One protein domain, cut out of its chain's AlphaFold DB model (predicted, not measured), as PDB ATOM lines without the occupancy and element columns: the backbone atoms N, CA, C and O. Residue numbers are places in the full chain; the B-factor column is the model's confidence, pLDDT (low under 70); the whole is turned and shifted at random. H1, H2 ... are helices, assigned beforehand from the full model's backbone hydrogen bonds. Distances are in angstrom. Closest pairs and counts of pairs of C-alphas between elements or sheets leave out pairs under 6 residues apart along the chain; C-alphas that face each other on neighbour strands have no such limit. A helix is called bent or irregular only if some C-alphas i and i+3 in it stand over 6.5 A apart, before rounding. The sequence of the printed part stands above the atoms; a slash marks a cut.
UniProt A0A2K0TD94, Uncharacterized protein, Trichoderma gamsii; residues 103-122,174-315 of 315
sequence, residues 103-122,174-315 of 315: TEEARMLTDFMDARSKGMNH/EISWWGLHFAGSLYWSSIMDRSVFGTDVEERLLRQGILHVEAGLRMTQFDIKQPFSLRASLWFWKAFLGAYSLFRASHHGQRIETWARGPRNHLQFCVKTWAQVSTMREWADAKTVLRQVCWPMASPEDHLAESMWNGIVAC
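Overview. This is residues 103 to 122 and 174 to 315 of the 315 residues of an uncharacterized protein of Trichoderma gamsii (UniProt A0A2K0TD94). The long helix H6 runs through the core, and H4 and H7 make an up-and-down bundle with it, each running against the one before it in the chain. H2 packs on one side of H6 and H8 and H9 on the other, while H1 lies outside, near H2. The printed part has 162 residues with nine named helices, H1 to H9, and no named strand: all helix. It is compact, with a radius of gyration of the C-alphas of 14.9 A, spanning 44 by 35 by 33 A.

Arrangement. Start at H6, residues 230 to 251, the hub, touching six helices. It forms a hairpin with H7, residues 257 to 277; their closest C-alphas, 243 and 267, are 5.3 A apart. Residues 235 to 245 of H6 touch H4, residues 203 to 219, at a shallow tilt of 30 degrees, opposite ways, closest at C-alphas 242 and 210, 5.9 A. Around H6, look for the closest C-alphas to H2, residues 177 to 191 (245 and 190, 5.5 A), H5, residues 221 to 225 (232 and 223, 5.2 A), H8, residues 283 to 291 (237 and 290, 5.5 A), and H9, residues 302 to 313 (244 and 305, 6.5 A). H1, residues 103 to 116, is close to H2 but not clearly touching; H3, residues 194 to 197, touches no helix. Every O i to N i+4 pair is within hydrogen-bond range in H1, H2, H4, H6, H8 and H9, against 14 of 17 in H7 and 0 of 1 in H5, where 2 of 2 O i to N i+3 pairs are; H3 is too short.

Along the chain. Find C-alpha 230 at (-9.860, -8.026, -0.697); H6 runs 30.5 A from there. H7, 29.2 A, is irregular, C-alphas 259 and 262 being 7.0 A apart. H9 ends at C-alpha 313, (-3.629, -26.115, 9.659).

Size, cuts and confidence. Residues 123 to 173 are not printed, a 34.6 A gap between C-alphas 122 and 174. Mean pLDDT of the printed part is 73.3; residues 103 to 122 and 174 to 206 are among those under 70.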
ATOM      1  N   THR A 103     -17.991  -2.726   6.799       46.84
ATOM      2  CA  THR A 103     -16.830  -3.178   7.591       46.84
ATOM      3  C   THR A 103     -16.068  -2.008   8.208       46.84
ATOM      4  O   THR A 103     -15.257  -2.234   9.109       46.84
ATOM      5  N   GLU A 104     -16.338  -0.769   7.784       50.25
ATOM      6  CA  GLU A 104     -15.732   0.437   8.347       50.25
ATOM      7  C   GLU A 104     -16.216   0.672   9.780       50.25
ATOM      8  O   GLU A 104     -15.389   0.927  10.654       50.25
ATOM      9  N   GLU A 105     -17.509   0.486  10.075       48.34
ATOM     10  CA  GLU A 105     -18.006   0.568  11.456       48.34
ATOM     11  C   GLU A 105     -17.407  -0.534  12.326       48.34
ATOM     12  O   GLU A 105     -17.027  -0.292  13.478       48.34
ATOM     13  N   ALA A 106     -17.249  -1.731  11.755       49.38
ATOM     14  CA  ALA A 106     -16.644  -2.835  12.474       49.38
ATOM     15  C   ALA A 106     -15.163  -2.578  12.799       49.38
ATOM     16  O   ALA A 106     -14.690  -2.829  13.914       49.38
ATOM     17  N   ARG A 107     -14.436  -1.992  11.848       55.19
ATOM     18  CA  ARG A 107     -13.048  -1.579  12.023       55.19
ATOM     19  C   ARG A 107     -12.914  -0.440  13.031       55.19
ATOM     20  O   ARG A 107     -12.083  -0.551  13.920       55.19
ATOM     21  N   MET A 108     -13.771   0.579  12.972       50.22
ATOM     22  CA  MET A 108     -13.764   1.697  13.925       50.22
ATOM     23  C   MET A 108     -13.936   1.227  15.377       50.22
ATOM     24  O   MET A 108     -13.230   1.692  16.271       50.22
ATOM     25  N   LEU A 109     -14.845   0.282  15.623       47.81
ATOM     26  CA  LEU A 109     -15.045  -0.304  16.955       47.81
ATOM     27  C   LEU A 109     -13.876  -1.198  17.390       47.81
ATOM     28  O   LEU A 109     -13.507  -1.223  18.565       47.81
ATOM     29  N   THR A 110     -13.263  -1.901  16.442       52.56
ATOM     30  CA  THR A 110     -12.056  -2.699  16.691       52.56
ATOM     31  C   THR A 110     -10.876  -1.806  17.073       52.56
ATOM     32  O   THR A 110     -10.214  -2.060  18.077       52.56
ATOM     33  N   ASP A 111     -10.681  -0.698  16.356       52.62
ATOM     34  CA  ASP A 111      -9.673   0.319  16.665       52.62
ATOM     35  C   ASP A 111      -9.943   0.976  18.030       52.62
ATOM     36  O   ASP A 111      -9.013   1.237  18.797       52.62
ATOM     37  N   PHE A 112     -11.218   1.193  18.383       46.88
ATOM     38  CA  PHE A 112     -11.622   1.661  19.711       46.88
ATOM     39  C   PHE A 112     -11.221   0.676  20.821       46.88
ATOM     40  O   PHE A 112     -10.685   1.096  21.850       46.88
ATOM     41  N   MET A 113     -11.430  -0.630  20.628       48.06
ATOM     42  CA  MET A 113     -10.988  -1.652  21.585       48.06
ATOM     43  C   MET A 113      -9.467  -1.728  21.700       48.06
ATOM     44  O   MET A 113      -8.926  -1.778  22.809       48.06
ATOM     45  N   ASP A 114      -8.772  -1.671  20.568       51.91
ATOM     46  CA  ASP A 114      -7.314  -1.648  20.534       51.91
ATOM     47  C   ASP A 114      -6.768  -0.399  21.250       51.91
ATOM     48  O   ASP A 114      -5.770  -0.484  21.970       51.91
ATOM     49  N   ALA A 115      -7.447   0.749  21.148       45.88
ATOM     50  CA  ALA A 115      -7.119   1.964  21.894       45.88
ATOM     51  C   ALA A 115      -7.438   1.848  23.397       45.88
ATOM     52  O   ALA A 115      -6.652   2.310  24.227       45.88
ATOM     53  N   ARG A 116      -8.535   1.175  23.777       41.72
ATOM     54  CA  ARG A 116      -8.873   0.878  25.183       41.72
ATOM     55  C   ARG A 116      -7.793   0.028  25.859       41.72
ATOM     56  O   ARG A 116      -7.512   0.248  27.035       41.72
ATOM     57  N   SER A 117      -7.128  -0.861  25.116       42.56
ATOM     58  CA  SER A 117      -5.964  -1.615  25.611       42.56
ATOM     59  C   SER A 117      -4.717  -0.745  25.871       42.56
ATOM     60  O   SER A 117      -3.807  -1.178  26.575       42.56
ATOM     61  N   LYS A 118      -4.677   0.496  25.349       36.22
ATOM     62  CA  LYS A 118      -3.516   1.408  25.386       36.22
ATOM     63  C   LYS A 118      -3.701   2.694  26.216       36.22
ATOM     64  O   LYS A 118      -2.768   3.487  26.290       36.22
ATOM     65  N   GLY A 119      -4.833   2.888  26.897       38.94
ATOM     66  CA  GLY A 119      -5.091   4.072  27.739       38.94
ATOM     67  C   GLY A 119      -5.851   5.192  27.008       38.94
ATOM     68  O   GLY A 119      -5.608   5.496  25.845       38.94
ATOM     69  N   MET A 120      -6.834   5.784  27.690       36.47
ATOM     70  CA  MET A 120      -8.134   6.133  27.100       36.47
ATOM     71  C   MET A 120      -8.453   7.643  27.086       36.47
ATOM     72  O   MET A 120      -9.419   8.050  27.719       36.47
ATOM     73  N   ASN A 121      -7.692   8.482  26.365       36.09
ATOM     74  CA  ASN A 121      -7.972   9.937  26.335       36.09
ATOM     75  C   ASN A 121      -8.231  10.546  24.941       36.09
ATOM     76  O   ASN A 121      -9.057  11.440  24.828       36.09
ATOM     77  N   HIS A 122      -7.608  10.064  23.860       35.59
ATOM     78  CA  HIS A 122      -7.632  10.799  22.579       35.59
ATOM     79  C   HIS A 122      -8.799  10.481  21.624       35.59
ATOM     80  O   HIS A 122      -9.053  11.247  20.700       35.59
ATOM     81  N   GLU A 174     -19.529  -7.055  -3.686       44.75
ATOM     82  CA  GLU A 174     -20.917  -7.490  -3.615       44.75
ATOM     83  C   GLU A 174     -21.077  -8.542  -2.504       44.75
ATOM     84  O   GLU A 174     -20.708  -9.709  -2.658       44.75
ATOM     85  N   ILE A 175     -21.591  -8.122  -1.347       49.66
ATOM     86  CA  ILE A 175     -21.980  -9.018  -0.261       49.66
ATOM     87  C   ILE A 175     -23.495  -8.955  -0.096       49.66
ATOM     88  O   ILE A 175     -24.088  -7.879  -0.053       49.66
ATOM     89  N   SER A 176     -24.113 -10.123   0.094       48.09
ATOM     90  CA  SER A 176     -25.499 -10.178   0.540       48.09
ATOM     91  C   SER A 176     -25.635  -9.534   1.915       48.09
ATOM     92  O   SER A 176     -24.919  -9.881   2.856       48.09
ATOM     93  N   TRP A 177     -26.594  -8.623   2.058       51.50
ATOM     94  CA  TRP A 177     -26.730  -7.835   3.279       51.50
ATOM     95  C   TRP A 177     -26.786  -8.676   4.563       51.50
ATOM     96  O   TRP A 177     -26.115  -8.394   5.558       51.50
ATOM     97  N   TRP A 178     -27.504  -9.792   4.494       50.91
ATOM     98  CA  TRP A 178     -27.601 -10.779   5.564       50.91
ATOM     99  C   TRP A 178     -26.266 -11.443   5.904       50.91
ATOM    100  O   TRP A 178     -25.969 -11.660   7.075       50.91
ATOM    101  N   GLY A 179     -25.441 -11.736   4.898       51.69
ATOM    102  CA  GLY A 179     -24.127 -12.336   5.092       51.69
ATOM    103  C   GLY A 179     -23.175 -11.425   5.862       51.69
ATOM    104  O   GLY A 179     -22.414 -11.924   6.689       51.69
ATOM    105  N   LEU A 180     -23.225 -10.104   5.637       57.62
ATOM    106  CA  LEU A 180     -22.427  -9.169   6.435       57.62
ATOM    107  C   LEU A 180     -23.031  -8.949   7.821       57.62
ATOM    108  O   LEU A 180     -22.287  -8.976   8.793       57.62
ATOM    109  N   HIS A 181     -24.354  -8.805   7.931       54.38
ATOM    110  CA  HIS A 181     -25.023  -8.624   9.219       54.38
ATOM    111  C   HIS A 181     -24.732  -9.786  10.181       54.38
ATOM    112  O   HIS A 181     -24.258  -9.562  11.291       54.38
ATOM    113  N   PHE A 182     -24.942 -11.035   9.750       58.50
ATOM    114  CA  PHE A 182     -24.696 -12.202  10.601       58.50
ATOM    115  C   PHE A 182     -23.214 -12.415  10.902       58.50
ATOM    116  O   PHE A 182     -22.876 -12.776  12.027       58.50
ATOM    117  N   ALA A 183     -22.321 -12.154   9.943       57.94
ATOM    118  CA  ALA A 183     -20.890 -12.187  10.220       57.94
ATOM    119  C   ALA A 183     -20.497 -11.084  11.220       57.94
ATOM    120  O   ALA A 183     -19.777 -11.358  12.169       57.94
ATOM    121  N   GLY A 184     -21.042  -9.874  11.099       58.88
ATOM    122  CA  GLY A 184     -20.884  -8.806  12.086       58.88
ATOM    123  C   GLY A 184     -21.376  -9.226  13.472       58.88
ATOM    124  O   GLY A 184     -20.636  -9.115  14.440       58.88
ATOM    125  N   SER A 185     -22.574  -9.808  13.583       57.66
ATOM    126  CA  SER A 185     -23.101 -10.307  14.863       57.66
ATOM    127  C   SER A 185     -22.223 -11.401  15.483       57.66
ATOM    128  O   SER A 185     -22.011 -11.406  16.697       57.66
ATOM    129  N   LEU A 186     -21.683 -12.320  14.673       62.47
ATOM    130  CA  LEU A 186     -20.729 -13.331  15.142       62.47
ATOM    131  C   LEU A 186     -19.418 -12.698  15.604       62.47
ATOM    132  O   LEU A 186     -18.875 -13.115  16.622       62.47
ATOM    133  N   TYR A 187     -18.932 -11.678  14.897       63.84
ATOM    134  CA  TYR A 187     -17.729 -10.937  15.265       63.84
ATOM    135  C   TYR A 187     -17.927 -10.260  16.611       63.84
ATOM    136  O   TYR A 187     -17.155 -10.487  17.537       63.84
ATOM    137  N   TRP A 188     -19.027  -9.527  16.763       62.78
ATOM    138  CA  TRP A 188     -19.327  -8.831  18.005       62.78
ATOM    139  C   TRP A 188     -19.452  -9.764  19.177       62.78
ATOM    140  O   TRP A 188     -18.889  -9.530  20.237       62.78
ATOM    141  N   SER A 189     -20.133 -10.869  18.969       61.47
ATOM    142  CA  SER A 189     -20.365 -11.778  20.058       61.47
ATOM    143  C   SER A 189     -19.199 -12.700  20.390       61.47
ATOM    144  O   SER A 189     -19.058 -13.102  21.544       61.47
ATOM    145  N   SER A 190     -18.377 -13.054  19.403       61.03
ATOM    146  CA  SER A 190     -17.279 -14.004  19.579       61.03
ATOM    147  C   SER A 190     -15.955 -13.316  19.882       61.03
ATOM    148  O   SER A 190     -15.125 -13.897  20.568       61.03
ATOM    149  N   ILE A 191     -15.751 -12.094  19.394       59.25
ATOM    150  CA  ILE A 191     -14.475 -11.379  19.491       59.25
ATOM    151  C   ILE A 191     -14.517 -10.250  20.509       59.25
ATOM    152  O   ILE A 191     -13.494  -9.980  21.140       59.25
ATOM    153  N   MET A 192     -15.674  -9.616  20.720       58.03
ATOM    154  CA  MET A 192     -15.758  -8.599  21.762       58.03
ATOM    155  C   MET A 192     -15.780  -9.242  23.142       58.03
ATOM    156  O   MET A 192     -16.294 -10.344  23.361       58.03
ATOM    157  N   ASP A 193     -15.208  -8.506  24.084       50.50
ATOM    158  CA  ASP A 193     -15.032  -8.944  25.454       50.50
ATOM    159  C   ASP A 193     -16.384  -9.244  26.124       50.50
ATOM    160  O   ASP A 193     -17.318  -8.438  26.116       50.50
ATOM    161  N   ARG A 194     -16.463 -10.412  26.767       50.81
ATOM    162  CA  ARG A 194     -17.606 -10.827  27.584       50.81
ATOM    163  C   ARG A 194     -17.847  -9.859  28.743       50.81
ATOM    164  O   ARG A 194     -18.978  -9.746  29.199       50.81
ATOM    165  N   SER A 195     -16.827  -9.123  29.190       42.28
ATOM    166  CA  SER A 195     -16.981  -8.057  30.186       42.28
ATOM    167  C   SER A 195     -17.868  -6.900  29.702       42.28
ATOM    168  O   SER A 195     -18.451  -6.197  30.524       42.28
ATOM    169  N   VAL A 196     -17.999  -6.722  28.381       43.19
ATOM    170  CA  VAL A 196     -18.828  -5.683  27.754       43.19
ATOM    171  C   VAL A 196     -20.265  -6.170  27.540       43.19
ATOM    172  O   VAL A 196     -21.192  -5.390  27.726       43.19
ATOM    173  N   PHE A 197     -20.464  -7.450  27.201       45.84
ATOM    174  CA  PHE A 197     -21.784  -7.998  26.840       45.84
ATOM    175  C   PHE A 197     -22.420  -8.908  27.903       45.84
ATOM    176  O   PHE A 197     -23.576  -9.294  27.771       45.84
ATOM    177  N   GLY A 198     -21.694  -9.257  28.966       44.00
ATOM    178  CA  GLY A 198     -22.186  -9.989  30.138       44.00
ATOM    179  C   GLY A 198     -22.495 -11.477  29.921       44.00
ATOM    180  O   GLY A 198     -22.340 -12.268  30.852       44.00
ATOM    181  N   THR A 199     -22.885 -11.898  28.714       51.84
ATOM    182  CA  THR A 199     -23.359 -13.264  28.437       51.84
ATOM    183  C   THR A 199     -22.859 -13.830  27.114       51.84
ATOM    184  O   THR A 199     -22.531 -13.108  26.176       51.84
ATOM    185  N   ASP A 200     -22.828 -15.159  27.056       56.94
ATOM    186  CA  ASP A 200     -22.623 -15.918  25.828       56.94
ATOM    187  C   ASP A 200     -23.783 -15.705  24.841       56.94
ATOM    188  O   ASP A 200     -24.917 -15.450  25.250       56.94
ATOM    189  N   VAL A 201     -23.509 -15.841  23.540       61.81
ATOM    190  CA  VAL A 201     -24.553 -15.802  22.500       61.81
ATOM    191  C   VAL A 201     -25.564 -16.893  22.747       61.81
ATOM    192  O   VAL A 201     -25.200 -18.044  22.981       61.81
ATOM    193  N   GLU A 202     -26.834 -16.552  22.590       64.06
ATOM    194  CA  GLU A 202     -27.871 -17.560  22.552       64.06
ATOM    195  C   GLU A 202     -27.629 -18.552  21.407       64.06
ATOM    196  O   GLU A 202     -27.473 -18.176  20.242       64.06
ATOM    197  N   GLU A 203     -27.659 -19.844  21.733       66.25
ATOM    198  CA  GLU A 203     -27.395 -20.943  20.800       66.25
ATOM    199  C   GLU A 203     -28.171 -20.808  19.480       66.25
ATOM    200  O   GLU A 203     -27.648 -21.105  18.406       66.25
ATOM    201  N   ARG A 204     -29.415 -20.325  19.541       62.69
ATOM    202  CA  ARG A 204     -30.272 -20.127  18.368       62.69
ATOM    203  C   ARG A 204     -29.726 -19.078  17.407       62.69
ATOM    204  O   ARG A 204     -29.722 -19.314  16.197       62.69
ATOM    205  N   LEU A 205     -29.270 -17.942  17.930       62.88
ATOM    206  CA  LEU A 205     -28.664 -16.878  17.131       62.88
ATOM    207  C   LEU A 205     -27.332 -17.333  16.546       62.88
ATOM    208  O   LEU A 205     -27.094 -17.141  15.355       62.88
ATOM    209  N   LEU A 206     -26.512 -18.005  17.358       67.94
ATOM    210  CA  LEU A 206     -25.262 -18.604  16.905       67.94
ATOM    211  C   LEU A 206     -25.522 -19.583  15.750       67.94
ATOM    212  O   LEU A 206     -24.901 -19.477  14.697       67.94
ATOM    213  N   ARG A 207     -26.499 -20.484  15.898       71.81
ATOM    214  CA  ARG A 207     -26.890 -21.447  14.861       71.81
ATOM    215  C   ARG A 207     -27.305 -20.769  13.563       71.81
ATOM    216  O   ARG A 207     -26.824 -21.153  12.500       71.81
ATOM    217  N   GLN A 208     -28.179 -19.769  13.629       64.06
ATOM    218  CA  GLN A 208     -28.657 -19.077  12.428       64.06
ATOM    219  C   GLN A 208     -27.563 -18.251  11.753       64.06
ATOM    220  O   GLN A 208     -27.455 -18.284  10.525       64.06
ATOM    221  N   GLY A 209     -26.720 -17.573  12.536       65.38
ATOM    222  CA  GLY A 209     -25.573 -16.838  12.011       65.38
ATOM    223  C   GLY A 209     -24.596 -17.757  11.278       65.38
ATOM    224  O   GLY A 209     -24.186 -17.458  10.159       65.38
ATOM    225  N   ILE A 210     -24.302 -18.923  11.860       78.62
ATOM    226  CA  ILE A 210     -23.435 -19.935  11.250       78.62
ATOM    227  C   ILE A 210     -24.016 -20.461   9.936       78.62
ATOM    228  O   ILE A 210     -23.298 -20.491   8.941       78.62
ATOM    229  N   LEU A 211     -25.305 -20.814   9.896       74.75
ATOM    230  CA  LEU A 211     -25.944 -21.310   8.670       74.75
ATOM    231  C   LEU A 211     -25.909 -20.277   7.533       74.75
ATOM    232  O   LEU A 211     -25.643 -20.636   6.387       74.75
ATOM    233  N   HIS A 212     -26.117 -18.993   7.839       67.81
ATOM    234  CA  HIS A 212     -26.057 -17.926   6.835       67.81
ATOM    235  C   HIS A 212     -24.637 -17.677   6.326       67.81
ATOM    236  O   HIS A 212     -24.434 -17.534   5.117       67.81
ATOM    237  N   VAL A 213     -23.646 -17.653   7.224       76.19
ATOM    238  CA  VAL A 213     -22.233 -17.549   6.833       76.19
ATOM    239  C   VAL A 213     -21.844 -18.726   5.944       76.19
ATOM    240  O   VAL A 213     -21.238 -18.534   4.893       76.19
ATOM    241  N   GLU A 214     -22.252 -19.935   6.315       84.19
ATOM    242  CA  GLU A 214     -21.979 -21.155   5.566       84.19
ATOM    243  C   GLU A 214     -22.576 -21.127   4.153       84.19
ATOM    244  O   GLU A 214     -21.879 -21.419   3.178       84.19
ATOM    245  N   ALA A 215     -23.849 -20.743   4.034       74.94
ATOM    246  CA  ALA A 215     -24.516 -20.581   2.748       74.94
ATOM    247  C   ALA A 215     -23.801 -19.533   1.880       74.94
ATOM    248  O   ALA A 215     -23.520 -19.785   0.708       74.94
ATOM    249  N   GLY A 216     -23.418 -18.394   2.468       71.00
ATOM    250  CA  GLY A 216     -22.664 -17.351   1.774       71.00
ATOM    251  C   GLY A 216     -21.303 -17.830   1.259       71.00
ATOM    252  O   GLY A 216     -20.939 -17.531   0.120       71.00
ATOM    253  N   LEU A 217     -20.570 -18.612   2.055       83.19
ATOM    254  CA  LEU A 217     -19.262 -19.161   1.674       83.19
ATOM    255  C   LEU A 217     -19.359 -20.151   0.508       83.19
ATOM    256  O   LEU A 217     -18.489 -20.131  -0.363       83.19
ATOM    257  N   ARG A 218     -20.422 -20.970   0.452       84.50
ATOM    258  CA  ARG A 218     -20.670 -21.877  -0.687       84.50
ATOM    259  C   ARG A 218     -20.870 -21.109  -1.987       84.50
ATOM    260  O   ARG A 218     -20.283 -21.465  -3.002       84.50
ATOM    261  N   MET A 219     -21.653 -20.033  -1.940       73.69
ATOM    262  CA  MET A 219     -21.950 -19.216  -3.122       73.69
ATOM    263  C   MET A 219     -20.723 -18.453  -3.635       73.69
ATOM    264  O   MET A 219     -20.636 -18.156  -4.820       73.69
ATOM    265  N   THR A 220     -19.758 -18.168  -2.758       76.31
ATOM    266  CA  THR A 220     -18.569 -17.345  -3.048       76.31
ATOM    267  C   THR A 220     -17.267 -18.150  -3.066       76.31
ATOM    268  O   THR A 220     -16.176 -17.592  -3.025       76.31
ATOM    269  N   GLN A 221     -17.340 -19.483  -3.172       80.06
ATOM    270  CA  GLN A 221     -16.167 -20.369  -3.112       80.06
ATOM    271  C   GLN A 221     -15.082 -20.033  -4.156       80.06
ATOM    272  O   GLN A 221     -13.897 -20.297  -3.944       80.06
ATOM    273  N   PHE A 222     -15.463 -19.442  -5.290       78.94
ATOM    274  CA  PHE A 222     -14.523 -19.047  -6.339       78.94
ATOM    275  C   PHE A 222     -13.578 -17.908  -5.920       78.94
ATOM    276  O   PHE A 222     -12.502 -17.799  -6.513       78.94
ATOM    277  N   ASP A 223     -13.921 -17.116  -4.897       77.06
ATOM    278  CA  ASP A 223     -13.099 -15.996  -4.418       77.06
ATOM    279  C   ASP A 223     -11.754 -16.459  -3.833       77.06
ATOM    280  O   ASP A 223     -10.771 -15.720  -3.872       77.06
ATOM    281  N   ILE A 224     -11.652 -17.722  -3.395       80.06
ATOM    282  CA  ILE A 224     -10.403 -18.330  -2.899       80.06
ATOM    283  C   ILE A 224      -9.284 -18.297  -3.953       80.06
ATOM    284  O   ILE A 224      -8.107 -18.242  -3.606       80.06
ATOM    285  N   LYS A 225      -9.623 -18.311  -5.253       77.00
ATOM    286  CA  LYS A 225      -8.644 -18.412  -6.354       77.00
ATOM    287  C   LYS A 225      -7.680 -17.224  -6.439       77.00
ATOM    288  O   LYS A 225      -6.670 -17.322  -7.130       77.00
ATOM    289  N   GLN A 226      -7.985 -16.112  -5.771       78.44
ATOM    290  CA  GLN A 226      -7.133 -14.925  -5.714       78.44
ATOM    291  C   GLN A 226      -6.867 -14.547  -4.250       78.44
ATOM    292  O   GLN A 226      -7.429 -13.557  -3.777       78.44
ATOM    293  N   PRO A 227      -6.018 -15.305  -3.527       72.44
ATOM    294  CA  PRO A 227      -5.906 -15.257  -2.062       72.44
ATOM    295  C   PRO A 227      -5.481 -13.897  -1.491       72.44
ATOM    296  O   PRO A 227      -5.693 -13.644  -0.311       72.44
ATOM    297  N   PHE A 228      -4.921 -13.014  -2.322       74.75
ATOM    298  CA  PHE A 228      -4.474 -11.670  -1.940       74.75
ATOM    299  C   PHE A 228      -5.446 -10.553  -2.352       74.75
ATOM    300  O   PHE A 228      -5.138  -9.372  -2.201       74.75
ATOM    301  N   SER A 229      -6.606 -10.901  -2.912       79.94
ATOM    302  CA  SER A 229      -7.666  -9.934  -3.190       79.94
ATOM    303  C   SER A 229      -8.452  -9.617  -1.917       79.94
ATOM    304  O   SER A 229      -8.625 -10.474  -1.053       79.94
ATOM    305  N   LEU A 230      -9.014  -8.409  -1.831       74.06
ATOM    306  CA  LEU A 230      -9.860  -8.026  -0.697       74.06
ATOM    307  C   LEU A 230     -11.098  -8.939  -0.561       74.06
ATOM    308  O   LEU A 230     -11.527  -9.221   0.555       74.06
ATOM    309  N   ARG A 231     -11.619  -9.471  -1.682       72.19
ATOM    310  CA  ARG A 231     -12.681 -10.499  -1.699       72.19
ATOM    311  C   ARG A 231     -12.246 -11.771  -0.995       72.19
ATOM    312  O   ARG A 231     -12.981 -12.275  -0.155       72.19
ATOM    313  N   ALA A 232     -11.051 -12.264  -1.302       82.25
ATOM    314  CA  ALA A 232     -10.520 -13.458  -0.665       82.25
ATOM    315  C   ALA A 232     -10.221 -13.233   0.822       82.25
ATOM    316  O   ALA A 232     -10.528 -14.110   1.627       82.25
ATOM    317  N   SER A 233      -9.693 -12.062   1.204       83.56
ATOM    318  CA  SER A 233      -9.477 -11.702   2.615       83.56
ATOM    319  C   SER A 233     -10.795 -11.681   3.396       83.56
ATOM    320  O   SER A 233     -10.883 -12.215   4.497       83.56
ATOM    321  N   LEU A 234     -11.847 -11.116   2.809       79.94
ATOM    322  CA  LEU A 234     -13.198 -11.082   3.368       79.94
ATOM    323  C   LEU A 234     -13.856 -12.465   3.431       79.94
ATOM    324  O   LEU A 234     -14.516 -12.798   4.416       79.94
ATOM    325  N   TRP A 235     -13.689 -13.274   2.387       85.75
ATOM    326  CA  TRP A 235     -14.152 -14.656   2.362       85.75
ATOM    327  C   TRP A 235     -13.497 -15.457   3.491       85.75
ATOM    328  O   TRP A 235     -14.181 -16.111   4.281       85.75
ATOM    329  N   PHE A 236     -12.176 -15.322   3.627       91.12
ATOM    330  CA  PHE A 236     -11.410 -15.928   4.707       91.12
ATOM    331  C   PHE A 236     -11.880 -15.451   6.075       91.12
ATOM    332  O   PHE A 236     -12.110 -16.273   6.958       91.12
ATOM    333  N   TRP A 237     -12.099 -14.146   6.230       87.88
ATOM    334  CA  TRP A 237     -12.593 -13.563   7.468       87.88
ATOM    335  C   TRP A 237     -13.918 -14.189   7.919       87.88
ATOM    336  O   TRP A 237     -14.031 -14.614   9.066       87.88
ATOM    337  N   LYS A 238     -14.888 -14.352   7.009       82.88
ATOM    338  CA  LYS A 238     -16.170 -15.016   7.306       82.88
ATOM    339  C   LYS A 238     -15.980 -16.478   7.720       82.88
ATOM    340  O   LYS A 238     -16.569 -16.917   8.707       82.88
ATOM    341  N   ALA A 239     -15.157 -17.227   6.981       93.00
ATOM    342  CA  ALA A 239     -14.882 -18.634   7.270       93.00
ATOM    343  C   ALA A 239     -14.206 -18.816   8.634       93.00
ATOM    344  O   ALA A 239     -14.655 -19.627   9.449       93.00
ATOM    345  N   PHE A 240     -13.163 -18.026   8.898       93.38
ATOM    346  CA  PHE A 240     -12.431 -18.053  10.155       93.38
ATOM    347  C   PHE A 240     -13.331 -17.669  11.323       93.38
ATOM    348  O   PHE A 240     -13.359 -18.366  12.332       93.38
ATOM    349  N   LEU A 241     -14.120 -16.608  11.169       87.56
ATOM    350  CA  LEU A 241     -15.023 -16.146  12.208       87.56
ATOM    351  C   LEU A 241     -16.108 -17.175  12.543       87.56
ATOM    352  O   LEU A 241     -16.374 -17.418  13.719       87.56
ATOM    353  N   GLY A 242     -16.710 -17.813  11.536       88.62
ATOM    354  CA  GLY A 242     -17.673 -18.890  11.761       88.62
ATOM    355  C   GLY A 242     -17.044 -20.070  12.510       88.62
ATOM    356  O   GLY A 242     -17.601 -20.545  13.501       88.62
ATOM    357  N   ALA A 243     -15.859 -20.516  12.077       93.88
ATOM    358  CA  ALA A 243     -15.129 -21.592  12.748       93.88
ATOM    359  C   ALA A 243     -14.783 -21.221  14.201       93.88
ATOM    360  O   ALA A 243     -15.021 -22.011  15.117       93.88
ATOM    361  N   TYR A 244     -14.292 -19.997  14.409       91.56
ATOM    362  CA  TYR A 244     -13.909 -19.474  15.714       91.56
ATOM    363  C   TYR A 244     -15.098 -19.373  16.663       91.56
ATOM    364  O   TYR A 244     -14.999 -19.817  17.802       91.56
ATOM    365  N   SER A 245     -16.247 -18.895  16.184       85.44
ATOM    366  CA  SER A 245     -17.472 -18.795  16.986       85.44
ATOM    367  C   SER A 245     -17.898 -20.164  17.535       85.44
ATOM    368  O   SER A 245     -18.228 -20.292  18.713       85.44
ATOM    369  N   LEU A 246     -17.821 -21.224  16.716       90.75
ATOM    370  CA  LEU A 246     -18.114 -22.599  17.147       90.75
ATOM    371  C   LEU A 246     -17.030 -23.187  18.060       90.75
ATOM    372  O   LEU A 246     -17.332 -23.982  18.951       90.75
ATOM    373  N   PHE A 247     -15.760 -22.857  17.825       90.88
ATOM    374  CA  PHE A 247     -14.656 -23.296  18.677       90.88
ATOM    375  C   PHE A 247     -14.771 -22.683  20.077       90.88
ATOM    376  O   PHE A 247     -14.768 -23.406  21.072       90.88
ATOM    377  N   ARG A 248     -14.977 -21.366  20.136       86.19
ATOM    378  CA  ARG A 248     -15.169 -20.590  21.359       86.19
ATOM    379  C   ARG A 248     -16.398 -21.048  22.144       86.19
ATOM    380  O   ARG A 248     -16.291 -21.295  23.340       86.19
ATOM    381  N   ALA A 249     -17.544 -21.226  21.482       84.19
ATOM    382  CA  ALA A 249     -18.762 -21.715  22.129       84.19
ATOM    383  C   ALA A 249     -18.560 -23.096  22.781       84.19
ATOM    384  O   ALA A 249     -18.982 -23.309  23.915       84.19
ATOM    385  N   SER A 250     -17.856 -24.013  22.105       87.56
ATOM    386  CA  SER A 250     -17.478 -25.304  22.694       87.56
ATOM    387  C   SER A 250     -16.512 -25.159  23.869       87.56
ATOM    388  O   SER A 250     -16.702 -25.829  24.880       87.56
ATOM    389  N   HIS A 251     -15.505 -24.289  23.760       85.12
ATOM    390  CA  HIS A 251     -14.541 -24.037  24.834       85.12
ATOM    391  C   HIS A 251     -15.220 -23.507  26.108       85.12
ATOM    392  O   HIS A 251     -14.877 -23.921  27.212       85.12
ATOM    393  N   HIS A 252     -16.236 -22.654  25.958       81.50
ATOM    394  CA  HIS A 252     -17.040 -22.131  27.071       81.50
ATOM    395  C   HIS A 252     -18.173 -23.072  27.520       81.50
ATOM    396  O   HIS A 252     -19.009 -22.689  28.334       81.50
ATOM    397  N   GLY A 253     -18.215 -24.312  27.021       80.75
ATOM    398  CA  GLY A 253     -19.152 -25.338  27.483       80.75
ATOM    399  C   GLY A 253     -20.588 -25.196  26.965       80.75
ATOM    400  O   GLY A 253     -21.493 -25.834  27.509       80.75
ATOM    401  N   GLN A 254     -20.830 -24.398  25.917       79.81
ATOM    402  CA  GLN A 254     -22.147 -24.349  25.278       79.81
ATOM    403  C   GLN A 254     -22.473 -25.688  24.601       79.81
ATOM    404  O   GLN A 254     -21.636 -26.302  23.933       79.81
ATOM    405  N   ARG A 255     -23.728 -26.138  24.716       79.25
ATOM    406  CA  ARG A 255     -24.188 -27.449  24.223       79.25
ATOM    407  C   ARG A 255     -24.515 -27.451  22.722       79.25
ATOM    408  O   ARG A 255     -25.604 -27.834  22.324       79.25
ATOM    409  N   ILE A 256     -23.551 -27.083  21.881       82.31
ATOM    410  CA  ILE A 256     -23.746 -26.915  20.426       82.31
ATOM    411  C   ILE A 256     -23.485 -28.179  19.585       82.31
ATOM    412  O   ILE A 256     -23.686 -28.179  18.372       82.31
ATOM    413  N   GLU A 257     -23.003 -29.268  20.189       79.06
ATOM    414  CA  GLU A 257     -22.484 -30.442  19.463       79.06
ATOM    415  C   GLU A 257     -23.505 -31.142  18.556       79.06
ATOM    416  O   GLU A 257     -23.128 -31.725  17.535       79.06
ATOM    417  N   THR A 258     -24.791 -31.075  18.909       80.44
ATOM    418  CA  THR A 258     -25.885 -31.761  18.208       80.44
ATOM    419  C   THR A 258     -26.088 -31.240  16.787       80.44
ATOM    420  O   THR A 258     -26.323 -32.038  15.882       80.44
ATOM    421  N   TRP A 259     -25.958 -29.929  16.564       84.62
ATOM    422  CA  TRP A 259     -26.143 -29.307  15.247       84.62
ATOM    423  C   TRP A 259     -24.840 -28.781  14.634       84.62
ATOM    424  O   TRP A 259     -24.747 -28.685  13.411       84.62
ATOM    425  N   ALA A 260     -23.822 -28.463  15.440       88.94
ATOM    426  CA  ALA A 260     -22.616 -27.794  14.956       88.94
ATOM    427  C   ALA A 260     -21.638 -28.715  14.215       88.94
ATOM    428  O   ALA A 260     -20.712 -28.209  13.591       88.94
ATOM    429  N   ARG A 261     -21.796 -30.047  14.260       90.06
ATOM    430  CA  ARG A 261     -20.833 -30.986  13.648       90.06
ATOM    431  C   ARG A 261     -20.637 -30.746  12.146       90.06
ATOM    432  O   ARG A 261     -19.503 -30.624  11.695       90.06
ATOM    433  N   GLY A 262     -21.730 -30.679  11.385       90.44
ATOM    434  CA  GLY A 262     -21.684 -30.432   9.938       90.44
ATOM    435  C   GLY A 262     -21.062 -29.071   9.605       90.44
ATOM    436  O   GLY A 262     -20.040 -29.038   8.914       90.44
ATOM    437  N   PRO A 263     -21.602 -27.970  10.162       90.94
ATOM    438  CA  PRO A 263     -21.054 -26.636   9.952       90.94
ATOM    439  C   PRO A 263     -19.598 -26.473  10.365       90.94
ATOM    440  O   PRO A 263     -18.807 -25.893   9.625       90.94
ATOM    441  N   ARG A 264     -19.202 -27.044  11.508       93.38
ATOM    442  CA  ARG A 264     -17.813 -27.032  11.979       93.38
ATOM    443  C   ARG A 264     -16.881 -27.651  10.948       93.38
ATOM    444  O   ARG A 264     -15.890 -27.023  10.596       93.38
ATOM    445  N   ASN A 265     -17.213 -28.835  10.435       92.88
ATOM    446  CA  ASN A 265     -16.380 -29.520   9.447       92.88
ATOM    447  C   ASN A 265     -16.238 -28.697   8.160       92.88
ATOM    448  O   ASN A 265     -15.139 -28.587   7.620       92.88
ATOM    449  N   HIS A 266     -17.328 -28.093   7.680       93.44
ATOM    450  CA  HIS A 266     -17.289 -27.274   6.469       93.44
ATOM    451  C   HIS A 266     -16.487 -25.981   6.669       93.44
ATOM    452  O   HIS A 266     -15.623 -25.670   5.855       93.44
ATOM    453  N   LEU A 267     -16.699 -25.264   7.773       94.75
ATOM    454  CA  LEU A 267     -15.965 -24.032   8.076       94.75
ATOM    455  C   LEU A 267     -14.468 -24.298   8.297       94.75
ATOM    456  O   LEU A 267     -13.631 -23.567   7.772       94.75
ATOM    457  N   GLN A 268     -14.114 -25.379   8.998       94.88
ATOM    458  CA  GLN A 268     -12.720 -25.809   9.140       94.88
ATOM    459  C   GLN A 268     -12.101 -26.180   7.788       94.88
ATOM    460  O   GLN A 268     -10.966 -25.796   7.509       94.88
ATOM    461  N   PHE A 269     -12.849 -26.863   6.916       93.94
ATOM    462  CA  PHE A 269     -12.412 -27.154   5.552       93.94
ATOM    463  C   PHE A 269     -12.171 -25.874   4.737       93.94
ATOM    464  O   PHE A 269     -11.164 -25.779   4.037       93.94
ATOM    465  N   CYS A 270     -13.046 -24.873   4.856       93.75
ATOM    466  CA  CYS A 270     -12.877 -23.565   4.225       93.75
ATOM    467  C   CYS A 270     -11.590 -22.867   4.690       93.75
ATOM    468  O   CYS A 270     -10.799 -22.429   3.855       93.75
ATOM    469  N   VAL A 271     -11.351 -22.814   6.006       95.19
ATOM    470  CA  VAL A 271     -10.133 -22.223   6.592       95.19
ATOM    471  C   VAL A 271      -8.881 -22.972   6.128       95.19
ATOM    472  O   VAL A 271      -7.930 -22.345   5.665       95.19
ATOM    473  N   LYS A 272      -8.895 -24.310   6.174       94.62
ATOM    474  CA  LYS A 272      -7.780 -25.151   5.717       94.62
ATOM    475  C   LYS A 272      -7.484 -24.949   4.233       94.62
ATOM    476  O   LYS A 272      -6.328 -24.811   3.845       94.62
ATOM    477  N   THR A 273      -8.525 -24.901   3.406       92.31
ATOM    478  CA  THR A 273      -8.395 -24.673   1.960       92.31
ATOM    479  C   THR A 273      -7.784 -23.306   1.684       92.31
ATOM    480  O   THR A 273      -6.881 -23.194   0.858       92.31
ATOM    481  N   TRP A 274      -8.234 -22.269   2.395       92.12
ATOM    482  CA  TRP A 274      -7.641 -20.944   2.274       92.12
ATOM    483  C   TRP A 274      -6.154 -20.959   2.637       92.12
ATOM    484  O   TRP A 274      -5.346 -20.498   1.837       92.12
ATOM    485  N   ALA A 275      -5.788 -21.558   3.777       93.06
ATOM    486  CA  ALA A 275      -4.400 -21.663   4.231       93.06
ATOM    487  C   ALA A 275      -3.503 -22.389   3.212       93.06
ATOM    488  O   ALA A 275      -2.373 -21.980   2.953       93.06
ATOM    489  N   GLN A 276      -4.022 -23.443   2.574       92.12
ATOM    490  CA  GLN A 276      -3.309 -24.167   1.520       92.12
ATOM    491  C   GLN A 276      -3.098 -23.311   0.266       92.12
ATOM    492  O   GLN A 276      -1.994 -23.287  -0.273       92.12
ATOM    493  N   VAL A 277      -4.131 -22.594  -0.189       91.25
ATOM    494  CA  VAL A 277      -4.065 -21.762  -1.403       91.25
ATOM    495  C   VAL A 277      -3.205 -20.512  -1.196       91.25
ATOM    496  O   VAL A 277      -2.475 -20.120  -2.103       91.25
ATOM    497  N   SER A 278      -3.245 -19.904  -0.010       89.06
ATOM    498  CA  SER A 278      -2.388 -18.770   0.355       89.06
ATOM    499  C   SER A 278      -0.988 -19.195   0.810       89.06
ATOM    500  O   SER A 278      -0.144 -18.336   1.056       89.06
ATOM    501  N   THR A 279      -0.716 -20.504   0.905       90.75
ATOM    502  CA  THR A 279       0.517 -21.103   1.457       90.75
ATOM    503  C   THR A 279       0.855 -20.651   2.881       90.75
ATOM    504  O   THR A 279       2.001 -20.737   3.321       90.75
ATOM    505  N   MET A 280      -0.148 -20.185   3.618       91.81
ATOM    506  CA  MET A 280       0.015 -19.562   4.920       91.81
ATOM    507  C   MET A 280      -0.056 -20.601   6.032       91.81
ATOM    508  O   MET A 280      -1.001 -21.386   6.102       91.81
ATOM    509  N   ARG A 281       0.958 -20.608   6.901       90.69
ATOM    510  CA  ARG A 281       1.079 -21.583   7.997       90.69
ATOM    511  C   ARG A 281       1.059 -20.934   9.372       90.69
ATOM    512  O   ARG A 281       0.477 -21.492  10.296       90.69
ATOM    513  N   GLU A 282       1.625 -19.741   9.485       93.06
ATOM    514  CA  GLU A 282       1.747 -19.033  10.753       93.06
ATOM    515  C   GLU A 282       0.473 -18.252  11.090       93.06
ATOM    516  O   GLU A 282      -0.102 -17.563  10.241       93.06
ATOM    517  N   TRP A 283       0.050 -18.307  12.359       93.38
ATOM    518  CA  TRP A 283      -1.093 -17.527  12.847       93.38
ATOM    519  C   TRP A 283      -0.878 -16.018  12.665       93.38
ATOM    520  O   TRP A 283      -1.810 -15.298  12.315       93.38
ATOM    521  N   ALA A 284       0.353 -15.529  12.845       91.19
ATOM    522  CA  ALA A 284       0.678 -14.109  12.703       91.19
ATOM    523  C   ALA A 284       0.347 -13.558  11.300       91.19
ATOM    524  O   ALA A 284      -0.189 -12.451  11.164       91.19
ATOM    525  N   ASP A 285       0.604 -14.352  10.261       91.62
ATOM    526  CA  ASP A 285       0.287 -13.991   8.882       91.62
ATOM    527  C   ASP A 285      -1.231 -14.013   8.656       91.62
ATOM    528  O   ASP A 285      -1.799 -13.076   8.086       91.62
ATOM    529  N   ALA A 286      -1.915 -15.035   9.182       91.56
ATOM    530  CA  ALA A 286      -3.365 -15.179   9.059       91.56
ATOM    531  C   ALA A 286      -4.094 -14.025   9.746       91.56
ATOM    532  O   ALA A 286      -4.976 -13.391   9.161       91.56
ATOM    533  N   LYS A 287      -3.650 -13.673  10.953       89.81
ATOM    534  CA  LYS A 287      -4.131 -12.514  11.699       89.81
ATOM    535  C   LYS A 287      -3.928 -11.222  10.915       89.81
ATOM    536  O   LYS A 287      -4.821 -10.380  10.899       89.81
ATOM    537  N   THR A 288      -2.807 -11.064  10.211       87.88
ATOM    538  CA  THR A 288      -2.575  -9.891   9.354       87.88
ATOM    539  C   THR A 288      -3.622  -9.780   8.244       87.88
ATOM    540  O   THR A 288      -4.114  -8.683   7.992       87.88
ATOM    541  N   VAL A 289      -4.031 -10.896   7.632       87.94
ATOM    542  CA  VAL A 289      -5.112 -10.903   6.630       87.94
ATOM    543  C   VAL A 289      -6.475 -10.621   7.263       87.94
ATOM    544  O   VAL A 289      -7.217  -9.792   6.741       87.94
ATOM    545  N   LEU A 290      -6.799 -11.231   8.407       85.44
ATOM    546  CA  LEU A 290      -8.056 -10.960   9.121       85.44
ATOM    547  C   LEU A 290      -8.200  -9.471   9.462       85.44
ATOM    548  O   LEU A 290      -9.285  -8.902   9.331       85.44
ATOM    549  N   ARG A 291      -7.090  -8.819   9.818       81.44
ATOM    550  CA  ARG A 291      -7.019  -7.381  10.108       81.44
ATOM    551  C   ARG A 291      -7.236  -6.483   8.893       81.44
ATOM    552  O   ARG A 291      -7.668  -5.348   9.067       81.44
ATOM    553  N   GLN A 292      -6.994  -6.967   7.672       73.50
ATOM    554  CA  GLN A 292      -7.354  -6.222   6.455       73.50
ATOM    555  C   GLN A 292      -8.869  -6.056   6.304       73.50
ATOM    556  O   GLN A 292      -9.309  -5.196   5.543       73.50
ATOM    557  N   VAL A 293      -9.655  -6.878   7.005       71.62
ATOM    558  CA  VAL A 293     -11.114  -6.802   7.069       71.62
ATOM    559  C   VAL A 293     -11.502  -6.210   8.419       71.62
ATOM    560  O   VAL A 293     -11.798  -5.019   8.487       71.62
ATOM    561  N   CYS A 294     -11.441  -6.999   9.492       69.88
ATOM    562  CA  CYS A 294     -11.789  -6.570  10.842       69.88
ATOM    563  C   CYS A 294     -11.318  -7.607  11.882       69.88
ATOM    564  O   CYS A 294     -11.912  -8.672  12.007       69.88
ATOM    565  N   TRP A 295     -10.240  -7.346  12.624       73.81
ATOM    566  CA  TRP A 295      -9.796  -8.219  13.723       73.81
ATOM    567  C   TRP A 295      -8.951  -7.422  14.723       73.81
ATOM    568  O   TRP A 295      -8.147  -6.602  14.271       73.81
ATOM    569  N   PRO A 296      -9.087  -7.629  16.044       66.06
ATOM    570  CA  PRO A 296      -8.364  -6.831  17.030       66.06
ATOM    571  C   PRO A 296      -6.860  -7.113  17.015       66.06
ATOM    572  O   PRO A 296      -6.410  -8.242  16.780       66.06
ATOM    573  N   MET A 297      -6.060  -6.090  17.319       65.19
ATOM    574  CA  MET A 297      -4.629  -6.245  17.589       65.19
ATOM    575  C   MET A 297      -4.393  -7.148  18.788       65.19
ATOM    576  O   MET A 297      -3.547  -8.044  18.734       65.19
ATOM    577  N   ALA A 298      -5.149  -6.918  19.855       62.41
ATOM    578  CA  ALA A 298      -5.064  -7.679  21.084       62.41
ATOM    579  C   ALA A 298      -6.475  -8.062  21.533       62.41
ATOM    580  O   ALA A 298      -7.270  -7.206  21.911       62.41
ATOM    581  N   SER A 299      -6.772  -9.361  21.495       65.69
ATOM    582  CA  SER A 299      -7.957  -9.927  22.139       65.69
ATOM    583  C   SER A 299      -7.532 -10.652  23.420       65.69
ATOM    584  O   SER A 299      -6.505 -11.338  23.405       65.69
ATOM    585  N   PRO A 300      -8.308 -10.573  24.516       62.22
ATOM    586  CA  PRO A 300      -8.086 -11.405  25.701       62.22
ATOM    587  C   PRO A 300      -8.025 -12.909  25.373       62.22
ATOM    588  O   PRO A 300      -7.322 -13.675  26.031       62.22
ATOM    589  N   GLU A 301      -8.729 -13.329  24.319       73.06
ATOM    590  CA  GLU A 301      -8.850 -14.721  23.883       73.06
ATOM    591  C   GLU A 301      -8.078 -15.013  22.580       73.06
ATOM    592  O   GLU A 301      -8.375 -15.982  21.879       73.06
ATOM    593  N   ASP A 302      -7.062 -14.208  22.243       80.06
ATOM    594  CA  ASP A 302      -6.264 -14.392  21.016       80.06
ATOM    595  C   ASP A 302      -5.578 -15.773  20.969       80.06
ATOM    596  O   ASP A 302      -5.489 -16.395  19.913       80.06
ATOM    597  N   HIS A 303      -5.207 -16.307  22.138       85.25
ATOM    598  CA  HIS A 303      -4.662 -17.658  22.292       85.25
ATOM    599  C   HIS A 303      -5.638 -18.765  21.845       85.25
ATOM    600  O   HIS A 303      -5.200 -19.806  21.356       85.25
ATOM    601  N   LEU A 304      -6.958 -18.561  21.970       88.69
ATOM    602  CA  LEU A 304      -7.958 -19.514  21.471       88.69
ATOM    603  C   LEU A 304      -8.038 -19.477  19.944       88.69
ATOM    604  O   LEU A 304      -8.187 -20.523  19.314       88.69
ATOM    605  N   ALA A 305      -7.928 -18.286  19.349       90.25
ATOM    606  CA  ALA A 305      -7.930 -18.127  17.897       90.25
ATOM    607  C   ALA A 305      -6.685 -18.774  17.280       90.25
ATOM    608  O   ALA A 305      -6.800 -19.536  16.319       90.25
ATOM    609  N   GLU A 306      -5.524 -18.552  17.896       93.50
ATOM    610  CA  GLU A 306      -4.267 -19.202  17.533       93.50
ATOM    611  C   GLU A 306      -4.343 -20.727  17.691       93.50
ATOM    612  O   GLU A 306      -3.997 -21.469  16.771       93.50
ATOM    613  N   SER A 307      -4.859 -21.218  18.824       94.12
ATOM    614  CA  SER A 307      -5.034 -22.656  19.053       94.12
ATOM    615  C   SER A 307      -5.950 -23.296  18.009       94.12
ATOM    616  O   SER A 307      -5.671 -24.409  17.558       94.12
ATOM    617  N   MET A 308      -7.036 -22.620  17.622       95.19
ATOM    618  CA  MET A 308      -7.929 -23.104  16.574       95.19
ATOM    619  C   MET A 308      -7.222 -23.132  15.216       95.19
ATOM    620  O   MET A 308      -7.302 -24.142  14.517       95.19
ATOM    621  N   TRP A 309      -6.533 -22.048  14.845       95.44
ATOM    622  CA  TRP A 309      -5.771 -21.962  13.597       95.44
ATOM    623  C   TRP A 309      -4.767 -23.111  13.486       95.44
ATOM    624  O   TRP A 309      -4.815 -23.884  12.529       95.44
ATOM    625  N   ASN A 310      -3.931 -23.284  14.513       94.81
ATOM    626  CA  ASN A 310      -2.918 -24.335  14.555       94.81
ATOM    627  C   ASN A 310      -3.551 -25.730  14.478       94.81
ATOM    628  O   ASN A 310      -3.059 -26.584  13.746       94.81
ATOM    629  N   GLY A 311      -4.680 -25.957  15.159       92.75
ATOM    630  CA  GLY A 311      -5.410 -27.225  15.082       92.75
ATOM    631  C   GLY A 311      -5.949 -27.547  13.683       92.75
ATOM    632  O   GLY A 311      -5.933 -28.706  13.274       92.75
ATOM    633  N   ILE A 312      -6.398 -26.535  12.933       93.19
ATOM    634  CA  ILE A 312      -6.931 -26.701  11.571       93.19
ATOM    635  C   ILE A 312      -5.811 -26.899  10.544       93.19
ATOM    636  O   ILE A 312      -5.959 -27.721   9.641       93.19
ATOM    637  N   VAL A 313      -4.716 -26.141  10.657       90.31
ATOM    638  CA  VAL A 313      -3.629 -26.115   9.659       90.31
ATOM    639  C   VAL A 313      -2.610 -27.240   9.860       90.31
ATOM    640  O   VAL A 313      -1.988 -27.672   8.891       90.31
ATOM    641  N   ALA A 314      -2.442 -27.745  11.087       78.62
ATOM    642  CA  ALA A 314      -1.553 -28.875  11.369       78.62
ATOM    643  C   ALA A 314      -2.123 -30.240  10.929       78.62
ATOM    644  O   ALA A 314      -1.353 -31.185  10.750       78.62
ATOM    645  N   CYS A 315      -3.446 -30.347  10.766       57.66
ATOM    646  CA  CYS A 315      -4.132 -31.531  10.232       57.66
ATOM    647  C   CYS A 315      -4.207 -31.480   8.705       57.66
ATOM    648  O   CYS A 315      -4.359 -32.532   8.044       57.66
TER     649      CYS A 315